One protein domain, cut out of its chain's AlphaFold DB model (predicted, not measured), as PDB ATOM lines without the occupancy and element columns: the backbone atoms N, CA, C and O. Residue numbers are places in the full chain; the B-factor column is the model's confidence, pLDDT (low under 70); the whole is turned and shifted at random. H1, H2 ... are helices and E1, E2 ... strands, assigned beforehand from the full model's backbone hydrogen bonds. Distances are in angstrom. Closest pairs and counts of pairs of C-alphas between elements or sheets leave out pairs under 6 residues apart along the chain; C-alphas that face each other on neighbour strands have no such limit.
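What this domain is: This is residues 3 to 115 of the 120 residues of an uncharacterized protein of Salmonella enterica (UniProt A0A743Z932). What does one see first? A twisted sheet of E1, E2, E3 and E4 has H1 and H2 over one face, making two layers, with the long H3 beside H1 and the sheet's other face bare. The short H4 is set off beyond the edge strand E4, away from the other helices. What is it built of? The printed part has 113 residues with four named helices and four named strands, along the chain E1 H1 H2 H3 E2 E3 H4 E4, of the mixed class, helices and strands. The sheet, in the order E1 E2 E3 E4, is mixed; the whole is compact, with a radius of gyration of the C-alphas of 13.3 A and spans of 34 by 32 by 28 A.

How they stand to each other: How do the strands pair? Edge strand E1, residues 4 to 9, is antiparallel to E2, residues 70 to 76, with N 7 and O 73 within hydrogen-bond range at 2.8 A. E2 and E3, residues 82 to 88, are an antiparallel hairpin, with N 72 and O 85 at 2.8 A. E3 and edge strand E4, residues 110 to 115, are parallel, with N 113 and O 84 at 2.9 A; with H4, residues 98 to 104, they form a strand-helix-strand unit, two parallel neighbour strands with a helix between, its crossover right-handed. Which helices are on the sheet? H2, residues 30 to 41, is on it at a height over the sheet of 9.8 A, slantwise to the strands, at 46 degrees to E2 on the local plane. H1, residues 11 to 22, is on the same face at a height of 11.3 A, over E1. H3, residues 48 to 64, only grazes the sheet with its residues 50 to 61. How do the helices meet? H1 touches H2 at a steep tilt of 43 degrees, the same way, the closest C-alphas being those of Ser 17 and Asp 32, 4.5 A apart. H1 touches H3 at a shallow tilt of 18 degrees, opposite ways, the closest C-alphas being those of Arg 15 and Ala 54, 5.2 A apart. H4 touches no helix; its closest C-alpha to E4 is that of Ile 104, 6.8 A from that of Ile 110. Are the helices' backbones in order? Every O i to N i+4 pair is within hydrogen-bond range in H1, H2 and H3. In H4 1 of 3 is, beside 2 of 4 O i to N i+3 pairs.

Where its parts are: Where do the ends lie? E1 begins at C-alpha 4 (-34.541, -32.428, 8.950), and E4 ends at C-alpha 115 (-51.912, -35.546, 1.707). How long are the elements? From first to last C-alpha, H3 measures 24.5 A, H2 16.8 A and H1 16.7 A. E2 measures 19.9 A and E3 19.7 A.

The domain as a whole: How far does it reach? The two C-alphas farthest apart, of Asn 65 and Asn 78, are 36.4 A apart. Is anything cut or uncertain? The printed part has no cut and no long link. The mean pLDDT of the printed part is 75.9, and residues 88 to 115 are among those under 70.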
ATOM      1  N   GLU A   3     -31.471 -34.421  11.764       68.69
ATOM      2  CA  GLU A   3     -32.231 -33.182  11.895       68.69
ATOM      3  C   GLU A   3     -32.659 -32.771  10.483       68.69
ATOM      4  O   GLU A   3     -31.810 -32.542   9.617       68.69
ATOM      5  N   ASN A   4     -33.967 -32.806  10.233       76.81
ATOM      6  CA  ASN A   4     -34.541 -32.428   8.950       76.81
ATOM      7  C   ASN A   4     -34.952 -30.956   9.006       76.81
ATOM      8  O   ASN A   4     -35.597 -30.519   9.962       76.81
ATOM      9  N   GLN A   5     -34.592 -30.199   7.977       82.56
ATOM     10  CA  GLN A   5     -35.091 -28.854   7.764       82.56
ATOM     11  C   GLN A   5     -36.459 -28.939   7.092       82.56
ATOM     12  O   GLN A   5     -36.621 -29.617   6.080       82.56
ATOM     13  N   HIS A   6     -37.435 -28.228   7.648       86.88
ATOM     14  CA  HIS A   6     -38.795 -28.175   7.131       86.88
ATOM     15  C   HIS A   6     -39.152 -26.740   6.759       86.88
ATOM     16  O   HIS A   6     -39.088 -25.848   7.604       86.88
ATOM     17  N   VAL A   7     -39.557 -26.519   5.511       89.25
ATOM     18  CA  VAL A   7     -39.991 -25.207   5.026       89.25
ATOM     19  C   VAL A   7     -41.369 -25.320   4.397       89.25
ATOM     20  O   VAL A   7     -41.604 -26.168   3.540       89.25
ATOM     21  N   ARG A   8     -42.284 -24.449   4.823       90.06
ATOM     22  CA  ARG A   8     -43.608 -24.314   4.215       90.06
ATOM     23  C   ARG A   8     -43.605 -23.163   3.225       90.06
ATOM     24  O   ARG A   8     -43.070 -22.103   3.532       90.06
ATOM     25  N   CYS A   9     -44.215 -23.376   2.070       88.44
ATOM     26  CA  CYS A   9     -44.399 -22.341   1.063       88.44
ATOM     27  C   CYS A   9     -45.648 -22.617   0.228       88.44
ATOM     28  O   CYS A   9     -46.171 -23.734   0.185       88.44
ATOM     29  N   THR A  10     -46.134 -21.585  -0.442       88.56
ATOM     30  CA  THR A  10     -47.138 -21.730  -1.487       88.56
ATOM     31  C   THR A  10     -46.501 -22.271  -2.775       88.56
ATOM     32  O   THR A  10     -45.289 -22.174  -2.981       88.56
ATOM     33  N   PRO A  11     -47.305 -22.822  -3.689       85.75
ATOM     34  CA  PRO A  11     -46.856 -23.244  -5.017       85.75
ATOM     35  C   PRO A  11     -46.186 -22.148  -5.847       85.75
ATOM     36  O   PRO A  11     -45.204 -22.407  -6.546       85.75
ATOM     37  N   GLU A  12     -46.681 -20.917  -5.739       87.50
ATOM     38  CA  GLU A  12     -46.091 -19.761  -6.411       87.50
ATOM     39  C   GLU A  12     -44.732 -19.392  -5.806       87.50
ATOM     40  O   GLU A  12     -43.767 -19.157  -6.541       87.50
ATOM     41  N   GLU A  13     -44.631 -19.399  -4.475       91.12
ATOM     42  CA  GLU A  13     -43.365 -19.189  -3.773       91.12
ATOM     43  C   GLU A  13     -42.352 -20.271  -4.144       91.12
ATOM     44  O   GLU A  13     -41.243 -19.934  -4.540       91.12
ATOM     45  N   PHE A  14     -42.748 -21.548  -4.135       89.69
ATOM     46  CA  PHE A  14     -41.899 -22.662  -4.556       89.69
ATOM     47  C   PHE A  14     -41.345 -22.453  -5.969       89.69
ATOM     48  O   PHE A  14     -40.133 -22.514  -6.187       89.69
ATOM     49  N   ARG A  15     -42.221 -22.144  -6.935       90.19
ATOM     50  CA  ARG A  15     -41.815 -21.851  -8.316       90.19
ATOM     51  C   ARG A  15     -40.824 -20.691  -8.371       90.19
ATOM     52  O   ARG A  15     -39.817 -20.773  -9.075       90.19
ATOM     53  N   THR A  16     -41.112 -19.618  -7.644       92.31
ATOM     54  CA  THR A  16     -40.276 -18.416  -7.598       92.31
ATOM     55  C   THR A  16     -38.903 -18.719  -7.004       92.31
ATOM     56  O   THR A  16     -37.894 -18.316  -7.583       92.31
ATOM     57  N   SER A  17     -38.842 -19.482  -5.912       92.19
ATOM     58  CA  SER A  17     -37.602 -19.922  -5.273       92.19
ATOM     59  C   SER A  17     -36.731 -20.756  -6.208       92.19
ATOM     60  O   SER A  17     -35.529 -20.512  -6.305       92.19
ATOM     61  N   VAL A  18     -37.332 -21.689  -6.953       89.75
ATOM     62  CA  VAL A  18     -36.617 -22.493  -7.956       89.75
ATOM     63  C   VAL A  18     -36.044 -21.603  -9.060       89.75
ATOM     64  O   VAL A  18     -34.870 -21.731  -9.396       89.75
ATOM     65  N   ILE A  19     -36.837 -20.670  -9.602       90.75
ATOM     66  CA  ILE A  19     -36.362 -19.732 -10.633       90.75
ATOM     67  C   ILE A  19     -35.201 -18.895 -10.093       90.75
ATOM     68  O   ILE A  19     -34.162 -18.830 -10.742       90.75
ATOM     69  N   ARG A  20     -35.341 -18.307  -8.899       92.62
ATOM     70  CA  ARG A  20     -34.290 -17.488  -8.277       92.62
ATOM     71  C   ARG A  20     -32.996 -18.262  -8.089       92.62
ATOM     72  O   ARG A  20     -31.936 -17.734  -8.414       92.62
ATOM     73  N   ALA A  21     -33.085 -19.497  -7.600       90.44
ATOM     74  CA  ALA A  21     -31.930 -20.365  -7.431       90.44
ATOM     75  C   ALA A  21     -31.243 -20.668  -8.774       90.44
ATOM     76  O   ALA A  21     -30.019 -20.654  -8.838       90.44
ATOM     77  N   LEU A  22     -32.012 -20.871  -9.849       87.62
ATOM     78  CA  LEU A  22     -31.477 -21.141 -11.190       87.62
ATOM     79  C   LEU A  22     -30.914 -19.923 -11.913       87.62
ATOM     80  O   LEU A  22     -30.072 -20.074 -12.794       87.62
ATOM     81  N   THR A  23     -31.384 -18.728 -11.571       90.50
ATOM     82  CA  THR A  23     -30.903 -17.463 -12.138       90.50
ATOM     83  C   THR A  23     -29.930 -16.741 -11.206       90.50
ATOM     84  O   THR A  23     -29.709 -15.543 -11.366       90.50
ATOM     85  N   ASP A  24     -29.405 -17.436 -10.195       87.94
ATOM     86  CA  ASP A  24     -28.463 -16.929  -9.193       87.94
ATOM     87  C   ASP A  24     -28.909 -15.691  -8.391       87.94
ATOM     88  O   ASP A  24     -28.102 -15.050  -7.708       87.94
ATOM     89  N   ILE A  25     -30.210 -15.396  -8.363       92.62
ATOM     90  CA  ILE A  25     -30.774 -14.289  -7.582       92.62
ATOM     91  C   ILE A  25     -30.630 -14.608  -6.081       92.62
ATOM     92  O   ILE A  25     -30.921 -15.733  -5.665       92.62
ATOM     93  N   PRO A  26     -30.174 -13.659  -5.236       91.62
ATOM     94  CA  PRO A  26     -30.034 -13.871  -3.795       91.62
ATOM     95  C   PRO A  26     -31.328 -14.372  -3.126       91.62
ATOM     96  O   PRO A  26     -32.408 -13.879  -3.471       91.62
ATOM     97  N   PRO A  27     -31.242 -15.320  -2.171       91.69
ATOM     98  CA  PRO A  27     -32.420 -15.824  -1.477       91.69
ATOM     99  C   PRO A  27     -33.053 -14.727  -0.615       91.69
ATOM    100  O   PRO A  27     -32.352 -14.002   0.088       91.69
ATOM    101  N   GLN A  28     -34.380 -14.622  -0.656       92.56
ATOM    102  CA  GLN A  28     -35.164 -13.652   0.117       92.56
ATOM    103  C   GLN A  28     -36.038 -14.316   1.187       92.56
ATOM    104  O   GLN A  28     -36.475 -13.652   2.122       92.56
ATOM    105  N   THR A  29     -36.292 -15.616   1.054       91.25
ATOM    106  CA  THR A  29     -37.111 -16.414   1.974       91.25
ATOM    107  C   THR A  29     -36.338 -17.645   2.448       91.25
ATOM    108  O   THR A  29     -35.310 -18.018   1.873       91.25
ATOM    109  N   ASP A  30     -36.829 -18.316   3.492       89.06
ATOM    110  CA  ASP A  30     -36.245 -19.592   3.922       89.06
ATOM    111  C   ASP A  30     -36.452 -20.702   2.874       89.06
ATOM    112  O   ASP A  30     -35.606 -21.587   2.750       89.06
ATOM    113  N   ALA A  31     -37.515 -20.614   2.062       88.25
ATOM    114  CA  ALA A  31     -37.733 -21.502   0.918       88.25
ATOM    115  C   ALA A  31     -36.675 -21.282  -0.165       88.25
ATOM    116  O   ALA A  31     -36.085 -22.252  -0.639       88.25
ATOM    117  N   ASP A  32     -36.360 -20.019  -0.485       91.88
ATOM    118  CA  ASP A  32     -35.283 -19.685  -1.419       91.88
ATOM    119  C   ASP A  32     -33.948 -20.271  -0.945       91.88
ATOM    120  O   ASP A  32     -33.205 -20.831  -1.747       91.88
ATOM    121  N   ARG A  33     -33.643 -20.156   0.357       91.44
ATOM    122  CA  ARG A  33     -32.397 -20.680   0.930       91.44
ATOM    123  C   ARG A  33     -32.338 -22.203   0.842       91.44
ATOM    124  O   ARG A  33     -31.380 -22.727   0.287       91.44
ATOM    125  N   CYS A  34     -33.377 -22.886   1.323       89.06
ATOM    126  CA  CYS A  34     -33.466 -24.347   1.314       89.06
ATOM    127  C   CYS A  34     -33.354 -24.914  -0.111       89.06
ATOM    128  O   CYS A  34     -32.536 -25.793  -0.378       89.06
ATOM    129  N   ILE A  35     -34.112 -24.355  -1.060       88.50
ATOM    130  CA  ILE A  35     -34.087 -24.802  -2.456       88.50
ATOM    131  C   ILE A  35     -32.731 -24.498  -3.093       88.50
ATOM    132  O   ILE A  35     -32.168 -25.371  -3.748       88.50
ATOM    133  N   ARG A  36     -32.162 -23.305  -2.885       89.94
ATOM    134  CA  ARG A  36     -30.847 -22.960  -3.446       89.94
ATOM    135  C   ARG A  36     -29.745 -23.885  -2.941       89.94
ATOM    136  O   ARG A  36     -28.926 -24.330  -3.742       89.94
ATOM    137  N   GLU A  37     -29.724 -24.171  -1.643       88.50
ATOM    138  CA  GLU A  37     -28.767 -25.104  -1.046       88.50
ATOM    139  C   GLU A  37     -28.938 -26.513  -1.617       88.50
ATOM    140  O   GLU A  37     -27.955 -27.138  -2.001       88.50
ATOM    141  N   PHE A  38     -30.168 -27.003  -1.761       86.25
ATOM    142  CA  PHE A  38     -30.399 -28.315  -2.361       86.25
ATOM    143  C   PHE A  38     -29.918 -28.395  -3.821       86.25
ATOM    144  O   PHE A  38     -29.237 -29.349  -4.205       86.25
ATOM    145  N   ILE A  39     -30.217 -27.378  -4.639       85.62
ATOM    146  CA  ILE A  39     -29.788 -27.326  -6.045       85.62
ATOM    147  C   ILE A  39     -28.261 -27.273  -6.159       85.62
ATOM    148  O   ILE A  39     -27.694 -27.936  -7.029       85.62
ATOM    149  N   SER A  40     -27.581 -26.524  -5.285       85.12
ATOM    150  CA  SER A  40     -26.120 -26.391  -5.332       85.12
ATOM    151  C   SER A  40     -25.381 -27.681  -4.966       85.12
ATOM    152  O   SER A  40     -24.281 -27.905  -5.473       85.12
ATOM    153  N   HIS A  41     -25.981 -28.548  -4.144       80.62
ATOM    154  CA  HIS A  41     -25.428 -29.867  -3.812       80.62
ATOM    155  C   HIS A  41     -25.639 -30.894  -4.933       80.62
ATOM    156  O   HIS A  41     -24.835 -31.814  -5.082       80.62
ATOM    157  N   TRP A  42     -26.668 -30.708  -5.769       73.75
ATOM    158  CA  TRP A  42     -26.999 -31.602  -6.884       73.75
ATOM    159  C   TRP A  42     -27.126 -30.852  -8.224       73.75
ATOM    160  O   TRP A  42     -28.175 -30.916  -8.881       73.75
ATOM    161  N   PRO A  43     -26.054 -30.177  -8.689       64.38
ATOM    162  CA  PRO A  43     -26.106 -29.296  -9.858       64.38
ATOM    163  C   PRO A  43     -26.386 -30.053 -11.163       64.38
ATOM    164  O   PRO A  43     -26.981 -29.503 -12.084       64.38
ATOM    165  N   ALA A  44     -26.003 -31.334 -11.233       58.72
ATOM    166  CA  ALA A  44     -26.282 -32.202 -12.376       58.72
ATOM    167  C   ALA A  44     -27.764 -32.596 -12.498       58.72
ATOM    168  O   ALA A  44     -28.158 -33.130 -13.535       58.72
ATOM    169  N   PHE A  45     -28.574 -32.360 -11.458       61.97
ATOM    170  CA  PHE A  45     -29.903 -32.949 -11.359       61.97
ATOM    171  C   PHE A  45     -31.052 -31.930 -11.274       61.97
ATOM    172  O   PHE A  45     -32.070 -32.153 -11.924       61.97
ATOM    173  N   ASN A  46     -30.961 -30.799 -10.560       67.31
ATOM    174  CA  ASN A  46     -32.213 -30.265  -9.984       67.31
ATOM    175  C   ASN A  46     -32.530 -28.781 -10.196       67.31
ATOM    176  O   ASN A  46     -32.956 -28.106  -9.278       67.31
ATOM    177  N   GLY A  47     -32.464 -28.282 -11.425       62.84
ATOM    178  CA  GLY A  47     -33.136 -27.030 -11.791       62.84
ATOM    179  C   GLY A  47     -34.408 -27.241 -12.590       62.84
ATOM    180  O   GLY A  47     -35.525 -26.950 -12.160       62.84
ATOM    181  N   GLY A  48     -34.209 -27.807 -13.780       74.25
ATOM    182  CA  GLY A  48     -35.280 -28.068 -14.733       74.25
ATOM    183  C   GLY A  48     -36.350 -29.007 -14.184       74.25
ATOM    184  O   GLY A  48     -37.526 -28.773 -14.444       74.25
ATOM    185  N   TRP A  49     -35.978 -30.016 -13.384       78.00
ATOM    186  CA  TRP A  49     -36.961 -30.915 -12.771       78.00
ATOM    187  C   TRP A  49     -37.842 -30.191 -11.752       78.00
ATOM    188  O   TRP A  49     -39.064 -30.270 -11.849       78.00
ATOM    189  N   LEU A  50     -37.251 -29.429 -10.822       81.56
ATOM    190  CA  LEU A  50     -38.021 -28.659  -9.840       81.56
ATOM    191  C   LEU A  50     -38.913 -27.619 -10.528       81.56
ATOM    192  O   LEU A  50     -40.049 -27.408 -10.109       81.56
ATOM    193  N   LEU A  51     -38.440 -27.021 -11.626       82.25
ATOM    194  CA  LEU A  51     -39.221 -26.077 -12.423       82.25
ATOM    195  C   LEU A  51     -40.387 -26.765 -13.154       82.25
ATOM    196  O   LEU A  51     -41.501 -26.240 -13.171       82.25
ATOM    197  N   PHE A  52     -40.154 -27.951 -13.723       79.31
ATOM    198  CA  PHE A  52     -41.192 -28.781 -14.336       79.31
ATOM    199  C   PHE A  52     -42.241 -29.211 -13.305       79.31
ATOM    200  O   PHE A  52     -43.440 -29.097 -13.561       79.31
ATOM    201  N   PHE A  53     -41.799 -29.648 -12.124       79.50
ATOM    202  CA  PHE A  53     -42.667 -30.025 -11.015       79.50
ATOM    203  C   PHE A  53     -43.512 -28.836 -10.538       79.50
ATOM    204  O   PHE A  53     -44.733 -28.952 -10.439       79.50
ATOM    205  N   ALA A  54     -42.901 -27.661 -10.362       81.94
ATOM    206  CA  ALA A  54     -43.608 -26.429 -10.022       81.94
ATOM    207  C   ALA A  54     -44.688 -26.065 -11.057       81.94
ATOM    208  O   ALA A  54     -45.798 -25.682 -10.689       81.94
ATOM    209  N   ALA A  55     -44.402 -26.230 -12.355       81.50
ATOM    210  CA  ALA A  55     -45.381 -25.991 -13.415       81.50
ATOM    211  C   ALA A  55     -46.575 -26.961 -13.347       81.50
ATOM    212  O   ALA A  55     -47.713 -26.544 -13.560       81.50
ATOM    213  N   HIS A  56     -46.337 -28.231 -13.009       79.12
ATOM    214  CA  HIS A  56     -47.399 -29.231 -12.854       79.12
ATOM    215  C   HIS A  56     -48.299 -28.933 -11.660       79.12
ATOM    216  O   HIS A  56     -49.522 -29.002 -11.782       79.12
ATOM    217  N   ILE A  57     -47.701 -28.548 -10.532       77.81
ATOM    218  CA  ILE A  57     -48.449 -28.123  -9.350       77.81
ATOM    219  C   ILE A  57     -49.329 -26.917  -9.694       77.81
ATOM    220  O   ILE A  57     -50.529 -26.940  -9.425       77.81
ATOM    221  N   GLN A  58     -48.764 -25.903 -10.358       78.88
ATOM    222  CA  GLN A  58     -49.506 -24.712 -10.772       78.88
ATOM    223  C   GLN A  58     -50.672 -25.045 -11.710       78.88
ATOM    224  O   GLN A  58     -51.771 -24.521 -11.539       78.88
ATOM    225  N   ALA A  59     -50.451 -25.925 -12.689       77.00
ATOM    226  CA  ALA A  59     -51.499 -26.357 -13.608       77.00
ATOM    227  C   ALA A  59     -52.647 -27.059 -12.868       77.00
ATOM    228  O   ALA A  59     -53.815 -26.804 -13.158       77.00
ATOM    229  N   ALA A  60     -52.333 -27.902 -11.886       72.94
ATOM    230  CA  ALA A  60     -53.350 -28.600 -11.118       72.94
ATOM    231  C   ALA A  60     -54.146 -27.666 -10.197       72.94
ATOM    232  O   ALA A  60     -55.365 -27.781 -10.152       72.94
ATOM    233  N   ILE A  61     -53.493 -26.694  -9.550       72.69
ATOM    234  CA  ILE A  61     -54.163 -25.650  -8.753       72.69
ATOM    235  C   ILE A  61     -55.155 -24.858  -9.599       72.69
ATOM    236  O   ILE A  61     -56.301 -24.660  -9.196       72.69
ATOM    237  N   ASN A  62     -54.719 -24.424 -10.785       74.25
ATOM    238  CA  ASN A  62     -55.560 -23.660 -11.702       74.25
ATOM    239  C   ASN A  62     -56.798 -24.464 -12.130       74.25
ATOM    240  O   ASN A  62     -57.866 -23.891 -12.316       74.25
ATOM    241  N   ASN A  63     -56.672 -25.788 -12.251       70.12
ATOM    242  CA  ASN A  63     -57.789 -26.666 -12.595       70.12
ATOM    243  C   ASN A  63     -58.738 -26.929 -11.415       70.12
ATOM    244  O   ASN A  63     -59.911 -27.222 -11.641       70.12
ATOM    245  N   THR A  64     -58.268 -26.836 -10.168       64.69
ATOM    246  CA  THR A  64     -59.072 -27.134  -8.974       64.69
ATOM    247  C   THR A  64     -59.614 -25.901  -8.243       64.69
ATOM    248  O   THR A  64     -60.319 -26.070  -7.246       64.69
ATOM    249  N   ASN A  65     -59.305 -24.674  -8.691       65.06
ATOM    250  CA  ASN A  65     -59.655 -23.410  -8.012       65.06
ATOM    251  C   ASN A  65     -59.310 -23.409  -6.506       65.06
ATOM    252  O   ASN A  65     -60.005 -22.814  -5.682       65.06
ATOM    253  N   SER A  66     -58.259 -24.136  -6.127       63.28
ATOM    254  CA  SER A  66     -57.900 -24.368  -4.729       63.28
ATOM    255  C   SER A  66     -56.888 -23.329  -4.260       63.28
ATOM    256  O   SER A  66     -55.702 -23.437  -4.553       63.28
ATOM    257  N   ASN A  67     -57.341 -22.342  -3.484       63.59
ATOM    258  CA  ASN A  67     -56.464 -21.286  -2.957       63.59
ATOM    259  C   ASN A  67     -55.668 -21.702  -1.707       63.59
ATOM    260  O   ASN A  67     -54.774 -20.977  -1.284       63.59
ATOM    261  N   ASN A  68     -55.965 -22.868  -1.123       70.81
ATOM    262  CA  ASN A  68     -55.397 -23.313   0.157       70.81
ATOM    263  C   ASN A  68     -54.363 -24.439  -0.004       70.81
ATOM    264  O   ASN A  68     -54.231 -25.285   0.879       70.81
ATOM    265  N   ILE A  69     -53.667 -24.498  -1.143       74.38
ATOM    266  CA  ILE A  69     -52.625 -25.506  -1.369       74.38
ATOM    267  C   ILE A  69     -51.306 -25.034  -0.756       74.38
ATOM    268  O   ILE A  69     -50.813 -23.950  -1.068       74.38
ATOM    269  N   LEU A  70     -50.725 -25.873   0.096       82.00
ATOM    270  CA  LEU A  70     -49.449 -25.654   0.763       82.00
ATOM    271  C   LEU A  70     -48.477 -26.778   0.429       82.00
ATOM    272  O   LEU A  70     -48.835 -27.958   0.434       82.00
ATOM    273  N   LEU A  71     -47.228 -26.390   0.195       83.56
ATOM    274  CA  LEU A  71     -46.097 -27.292   0.057       83.56
ATOM    275  C   LEU A  71     -45.285 -27.298   1.344       83.56
ATOM    276  O   LEU A  71     -44.904 -26.246   1.861       83.56
ATOM    277  N   LEU A  72     -44.974 -28.495   1.820       86.12
ATOM    278  CA  LEU A  72     -43.973 -28.733   2.844       86.12
ATOM    279  C   LEU A  72     -42.749 -29.367   2.187       86.12
ATOM    280  O   LEU A  72     -42.807 -30.485   1.682       86.12
ATOM    281  N   ILE A  73     -41.638 -28.643   2.210       85.69
ATOM    282  CA  ILE A  73     -40.336 -29.104   1.740       85.69
ATOM    283  C   ILE A  73     -39.570 -29.611   2.951       85.69
ATOM    284  O   ILE A  73     -39.392 -28.873   3.920       85.69
ATOM    285  N   SER A  74     -39.119 -30.856   2.893       84.12
ATOM    286  CA  SER A  74     -38.279 -31.461   3.922       84.12
ATOM    287  C   SER A  74     -36.953 -31.873   3.310       84.12
ATOM    288  O   SER A  74     -36.952 -32.586   2.313       84.12
ATOM    289  N   THR A  75     -35.841 -31.448   3.891       83.19
ATOM    290  CA  THR A  75     -34.499 -31.897   3.500       83.19
ATOM    291  C   THR A  75     -33.731 -32.325   4.743       83.19
ATOM    292  O   THR A  75     -34.043 -31.876   5.847       83.19
ATOM    293  N   ASP A  76     -32.752 -33.222   4.627       82.88
ATOM    294  CA  ASP A  76     -31.839 -33.467   5.746       82.88
ATOM    295  C   ASP A  76     -30.744 -32.398   5.817       82.88
ATOM    296  O   ASP A  76     -30.469 -31.676   4.861       82.88
ATOM    297  N   LYS A  77     -30.039 -32.353   6.951       78.94
ATOM    298  CA  LYS A  77     -28.895 -31.452   7.168       78.94
ATOM    299  C   LYS A  77     -27.803 -31.487   6.087       78.94
ATOM    300  O   LYS A  77     -27.021 -30.549   5.997       78.94
ATOM    301  N   ASN A  78     -27.690 -32.584   5.331       77.88
ATOM    302  CA  ASN A  78     -26.681 -32.740   4.282       77.88
ATOM    303  C   ASN A  78     -27.232 -32.399   2.889       77.88
ATOM    304  O   ASN A  78     -26.522 -32.601   1.906       77.88
ATOM    305  N   GLN A  79     -28.495 -31.961   2.798       76.19
ATOM    306  CA  GLN A  79     -29.224 -31.743   1.548       76.19
ATOM    307  C   GLN A  79     -29.153 -32.963   0.613       76.19
ATOM    308  O   GLN A  79     -29.173 -32.839  -0.609       76.19
ATOM    309  N   SER A  80     -29.026 -34.160   1.184       74.56
ATOM    310  CA  SER A  80     -28.868 -35.419   0.467       74.56
ATOM    311  C   SER A  80     -30.182 -35.928  -0.109       74.56
ATOM    312  O   SER A  80     -30.161 -36.750  -1.015       74.56
ATOM    313  N   TRP A  81     -31.319 -35.422   0.365       79.12
ATOM    314  CA  TRP A  81     -32.628 -35.674  -0.223       79.12
ATOM    315  C   TRP A  81     -33.588 -34.504   0.014       79.12
ATOM    316  O   TRP A  81     -33.379 -33.680   0.905       79.12
ATOM    317  N   MET A  82     -34.655 -34.457  -0.781       81.94
ATOM    318  CA  MET A  82     -35.782 -33.540  -0.644       81.94
ATOM    319  C   MET A  82     -37.099 -34.316  -0.695       81.94
ATOM    320  O   MET A  82     -37.308 -35.134  -1.580       81.94
ATOM    321  N   GLN A  83     -38.015 -34.050   0.228       81.62
ATOM    322  CA  GLN A  83     -39.403 -34.490   0.140       81.62
ATOM    323  C   GLN A  83     -40.298 -33.275  -0.023       81.62
ATOM    324  O   GLN A  83     -40.204 -32.333   0.761       81.62
ATOM    325  N   THR A  84     -41.180 -33.311  -1.013       78.44
ATOM    326  CA  THR A  84     -42.241 -32.321  -1.183       78.44
ATOM    327  C   THR A  84     -43.578 -32.964  -0.838       78.44
ATOM    328  O   THR A  84     -44.029 -33.899  -1.495       78.44
ATOM    329  N   GLU A  85     -44.205 -32.486   0.229       80.31
ATOM    330  CA  GLU A  85     -45.555 -32.881   0.618       80.31
ATOM    331  C   GLU A  85     -46.529 -31.782   0.195       80.31
ATOM    332  O   GLU A  85     -46.349 -30.615   0.544       80.31
ATOM    333  N   ILE A  86     -47.545 -32.150  -0.584       77.56
ATOM    334  CA  ILE A  86     -48.581 -31.227  -1.054       77.56
ATOM    335  C   ILE A  86     -49.845 -31.477  -0.245       77.56
ATOM    336  O   ILE A  86     -50.368 -32.592  -0.227       77.56
ATOM    337  N   SER A  87     -50.334 -30.421   0.397       76.00
ATOM    338  CA  SER A  87     -51.553 -30.427   1.205       76.00
ATOM    339  C   SER A  87     -52.539 -29.387   0.682       76.00
ATOM    340  O   SER A  87     -52.129 -28.308   0.263       76.00
ATOM    341  N   GLY A  88     -53.830 -29.709   0.652       68.88
ATOM    342  CA  GLY A  88     -54.876 -28.813   0.153       68.88
ATOM    343  C   GLY A  88     -56.218 -29.518  -0.055       68.88
ATOM    344  O   GLY A  88     -56.288 -30.748  -0.066       68.88
ATOM    345  N   SER A  89     -57.287 -28.731  -0.223       61.69
ATOM    346  CA  SER A  89     -58.636 -29.235  -0.505       61.69
ATOM    347  C   SER A  89     -59.298 -28.452  -1.651       61.69
ATOM    348  O   SER A  89     -59.414 -27.228  -1.542       61.69
ATOM    349  N   PRO A  90     -59.767 -29.135  -2.714       63.91
ATOM    350  CA  PRO A  90     -59.483 -30.537  -3.044       63.91
ATOM    351  C   PRO A  90     -57.981 -30.799  -3.268       63.91
ATOM    352  O   PRO A  90     -57.240 -29.917  -3.698       63.91
ATOM    353  N   VAL A  91     -57.528 -32.026  -2.981       63.69
ATOM    354  CA  VAL A  91     -56.148 -32.441  -3.285       63.69
ATOM    355  C   VAL A  91     -55.972 -32.418  -4.807       63.69
ATOM    356  O   VAL A  91     -56.719 -33.115  -5.502       63.69
ATOM    357  N   PRO A  92     -55.024 -31.638  -5.353       62.72
ATOM    358  CA  PRO A  92     -54.786 -31.612  -6.787       62.72
ATOM    359  C   PRO A  92     -54.323 -32.995  -7.260       62.72
ATOM    360  O   PRO A  92     -53.300 -33.507  -6.806       62.72
ATOM    361  N   VAL A  93     -55.061 -33.597  -8.195       62.72
ATOM    362  CA  VAL A  93     -54.603 -34.798  -8.904       62.72
ATOM    363  C   VAL A  93     -53.543 -34.343  -9.902       62.72
ATOM    364  O   VAL A  93     -53.868 -33.853 -10.983       62.72
ATOM    365  N   LEU A  94     -52.266 -34.448  -9.528       62.47
ATOM    366  CA  LEU A  94     -51.189 -34.267 -10.499       62.47
ATOM    367  C   LEU A  94     -51.232 -35.440 -11.485       62.47
ATOM    368  O   LEU A  94     -51.480 -36.571 -11.056       62.47
ATOM    369  N   PRO A  95     -51.008 -35.215 -12.794       54.72
ATOM    370  CA  PRO A  95     -50.852 -36.331 -13.716       54.72
ATOM    371  C   PRO A  95     -49.732 -37.223 -13.176       54.72
ATOM    372  O   PRO A  95     -48.650 -36.719 -12.876       54.72
ATOM    373  N   VAL A  96     -50.012 -38.521 -13.005       52.78
ATOM    374  CA  VAL A  96     -48.989 -39.509 -12.640       52.78
ATOM    375  C   VAL A  96     -47.956 -39.447 -13.753       52.78
ATOM    376  O   VAL A  96     -48.287 -39.779 -14.894       52.78
ATOM    377  N   PRO A  97     -46.746 -38.934 -13.511       52.44
ATOM    378  CA  PRO A  97     -45.878 -38.667 -14.626       52.44
ATOM    379  C   PRO A  97     -45.153 -39.976 -14.909       52.44
ATOM    380  O   PRO A  97     -44.191 -40.315 -14.222       52.44
ATOM    381  N   ASP A  98     -45.578 -40.683 -15.954       49.28
ATOM    382  CA  ASP A  98     -44.832 -41.818 -16.523       49.28
ATOM    383  C   ASP A  98     -43.369 -41.419 -16.829       49.28
ATOM    384  O   ASP A  98     -42.451 -42.236 -16.800       49.28
ATOM    385  N   PHE A  99     -43.125 -40.120 -17.045       46.94
ATOM    386  CA  PHE A  99     -41.800 -39.513 -17.172       46.94
ATOM    387  C   PHE A  99     -41.060 -39.310 -15.830       46.94
ATOM    388  O   PHE A  99     -39.840 -39.468 -15.766       46.94
ATOM    389  N   CYS A 100     -41.770 -38.986 -14.744       51.66
ATOM    390  CA  CYS A 100     -41.172 -38.810 -13.416       51.66
ATOM    391  C   CYS A 100     -40.761 -40.142 -12.808       51.66
ATOM    392  O   CYS A 100     -39.759 -40.185 -12.108       51.66
ATOM    393  N   ASP A 101     -41.455 -41.230 -13.125       52.66
ATOM    394  CA  ASP A 101     -41.091 -42.561 -12.648       52.66
ATOM    395  C   ASP A 101     -39.711 -42.997 -13.182       52.66
ATOM    396  O   ASP A 101     -38.906 -43.588 -12.463       52.66
ATOM    397  N   PHE A 102     -39.365 -42.620 -14.421       47.94
ATOM    398  CA  PHE A 102     -38.052 -42.901 -15.013       47.94
ATOM    399  C   PHE A 102     -36.901 -42.123 -14.345       47.94
ATOM    400  O   PHE A 102     -35.818 -42.683 -14.147       47.94
ATOM    401  N   PHE A 103     -37.121 -40.854 -13.983       52.94
ATOM    402  CA  PHE A 103     -36.115 -40.012 -13.320       52.94
ATOM    403  C   PHE A 103     -36.017 -40.292 -11.810       52.94
ATOM    404  O   PHE A 103     -34.914 -40.486 -11.304       52.94
ATOM    405  N   ILE A 104     -37.152 -40.408 -11.110       53.44
ATOM    406  CA  ILE A 104     -37.231 -40.663  -9.660       53.44
ATOM    407  C   ILE A 104     -36.692 -42.059  -9.314       53.44
ATOM    408  O   ILE A 104     -35.901 -42.197  -8.384       53.44
ATOM    409  N   ARG A 105     -37.019 -43.112 -10.086       51.59
ATOM    410  CA  ARG A 105     -36.525 -44.478  -9.792       51.59
ATOM    411  C   ARG A 105     -35.014 -44.645  -9.972       51.59
ATOM    412  O   ARG A 105     -34.453 -45.606  -9.448       51.59
ATOM    413  N   ARG A 106     -34.345 -43.752 -10.709       51.72
ATOM    414  CA  ARG A 106     -32.882 -43.780 -10.896       51.72
ATOM    415  C   ARG A 106     -32.127 -42.788 -10.016       51.72
ATOM    416  O   ARG A 106     -30.907 -42.897  -9.927       51.72
ATOM    417  N   GLN A 107     -32.818 -41.855  -9.365       57.19
ATOM    418  CA  GLN A 107     -32.215 -40.808  -8.544       57.19
ATOM    419  C   GLN A 107     -32.987 -40.695  -7.229       57.19
ATOM    420  O   GLN A 107     -34.016 -40.036  -7.145       57.19
ATOM    421  N   GLN A 108     -32.471 -41.349  -6.186       60.59
ATOM    422  CA  GLN A 108     -33.090 -41.477  -4.858       60.59
ATOM    423  C   GLN A 108     -33.112 -40.164  -4.038       60.59
ATOM    424  O   GLN A 108     -33.189 -40.207  -2.814       60.59
ATOM    425  N   PHE A 109     -33.006 -39.002  -4.686       65.12
ATOM    426  CA  PHE A 109     -32.781 -37.712  -4.029       65.12
ATOM    427  C   PHE A 109     -34.060 -36.890  -3.836       65.12
ATOM    428  O   PHE A 109     -34.028 -35.926  -3.080       65.12
ATOM    429  N   ILE A 110     -35.174 -37.226  -4.503       67.94
ATOM    430  CA  ILE A 110     -36.439 -36.492  -4.354       67.94
ATOM    431  C   ILE A 110     -37.624 -37.447  -4.183       67.94
ATOM    432  O   ILE A 110     -37.840 -38.328  -5.013       67.94
ATOM    433  N   ALA A 111     -38.412 -37.242  -3.128       69.12
ATOM    434  CA  ALA A 111     -39.680 -37.917  -2.876       69.12
ATOM    435  C   ALA A 111     -40.845 -36.917  -2.947       69.12
ATOM    436  O   ALA A 111     -40.712 -35.768  -2.533       69.12
ATOM    437  N   VAL A 112     -42.001 -37.352  -3.448       69.38
ATOM    438  CA  VAL A 112     -43.220 -36.532  -3.508       69.38
ATOM    439  C   VAL A 112     -44.336 -37.275  -2.781       69.38
ATOM    440  O   VAL A 112     -44.576 -38.443  -3.079       69.38
ATOM    441  N   ASP A 113     -44.997 -36.610  -1.835       68.31
ATOM    442  CA  ASP A 113     -46.128 -37.150  -1.071       68.31
ATOM    443  C   ASP A 113     -47.358 -36.235  -1.228       68.31
ATOM    444  O   ASP A 113     -47.238 -35.010  -1.315       68.31
ATOM    445  N   PHE A 114     -48.551 -36.823  -1.274       67.38
ATOM    446  CA  PHE A 114     -49.816 -36.102  -1.439       67.38
ATOM    447  C   PHE A 114     -50.712 -36.399  -0.250       67.38
ATOM    448  O   PHE A 114     -51.118 -37.546  -0.053       67.38
ATOM    449  N   ARG A 115     -51.060 -35.371   0.529       65.06
ATOM    450  CA  ARG A 115     -51.912 -35.546   1.707       65.06
ATOM    451  C   ARG A 115     -53.175 -34.695   1.628       65.06
ATOM    452  O   ARG A 115     -53.086 -33.496   1.367       65.06
TER     453      ARG A 115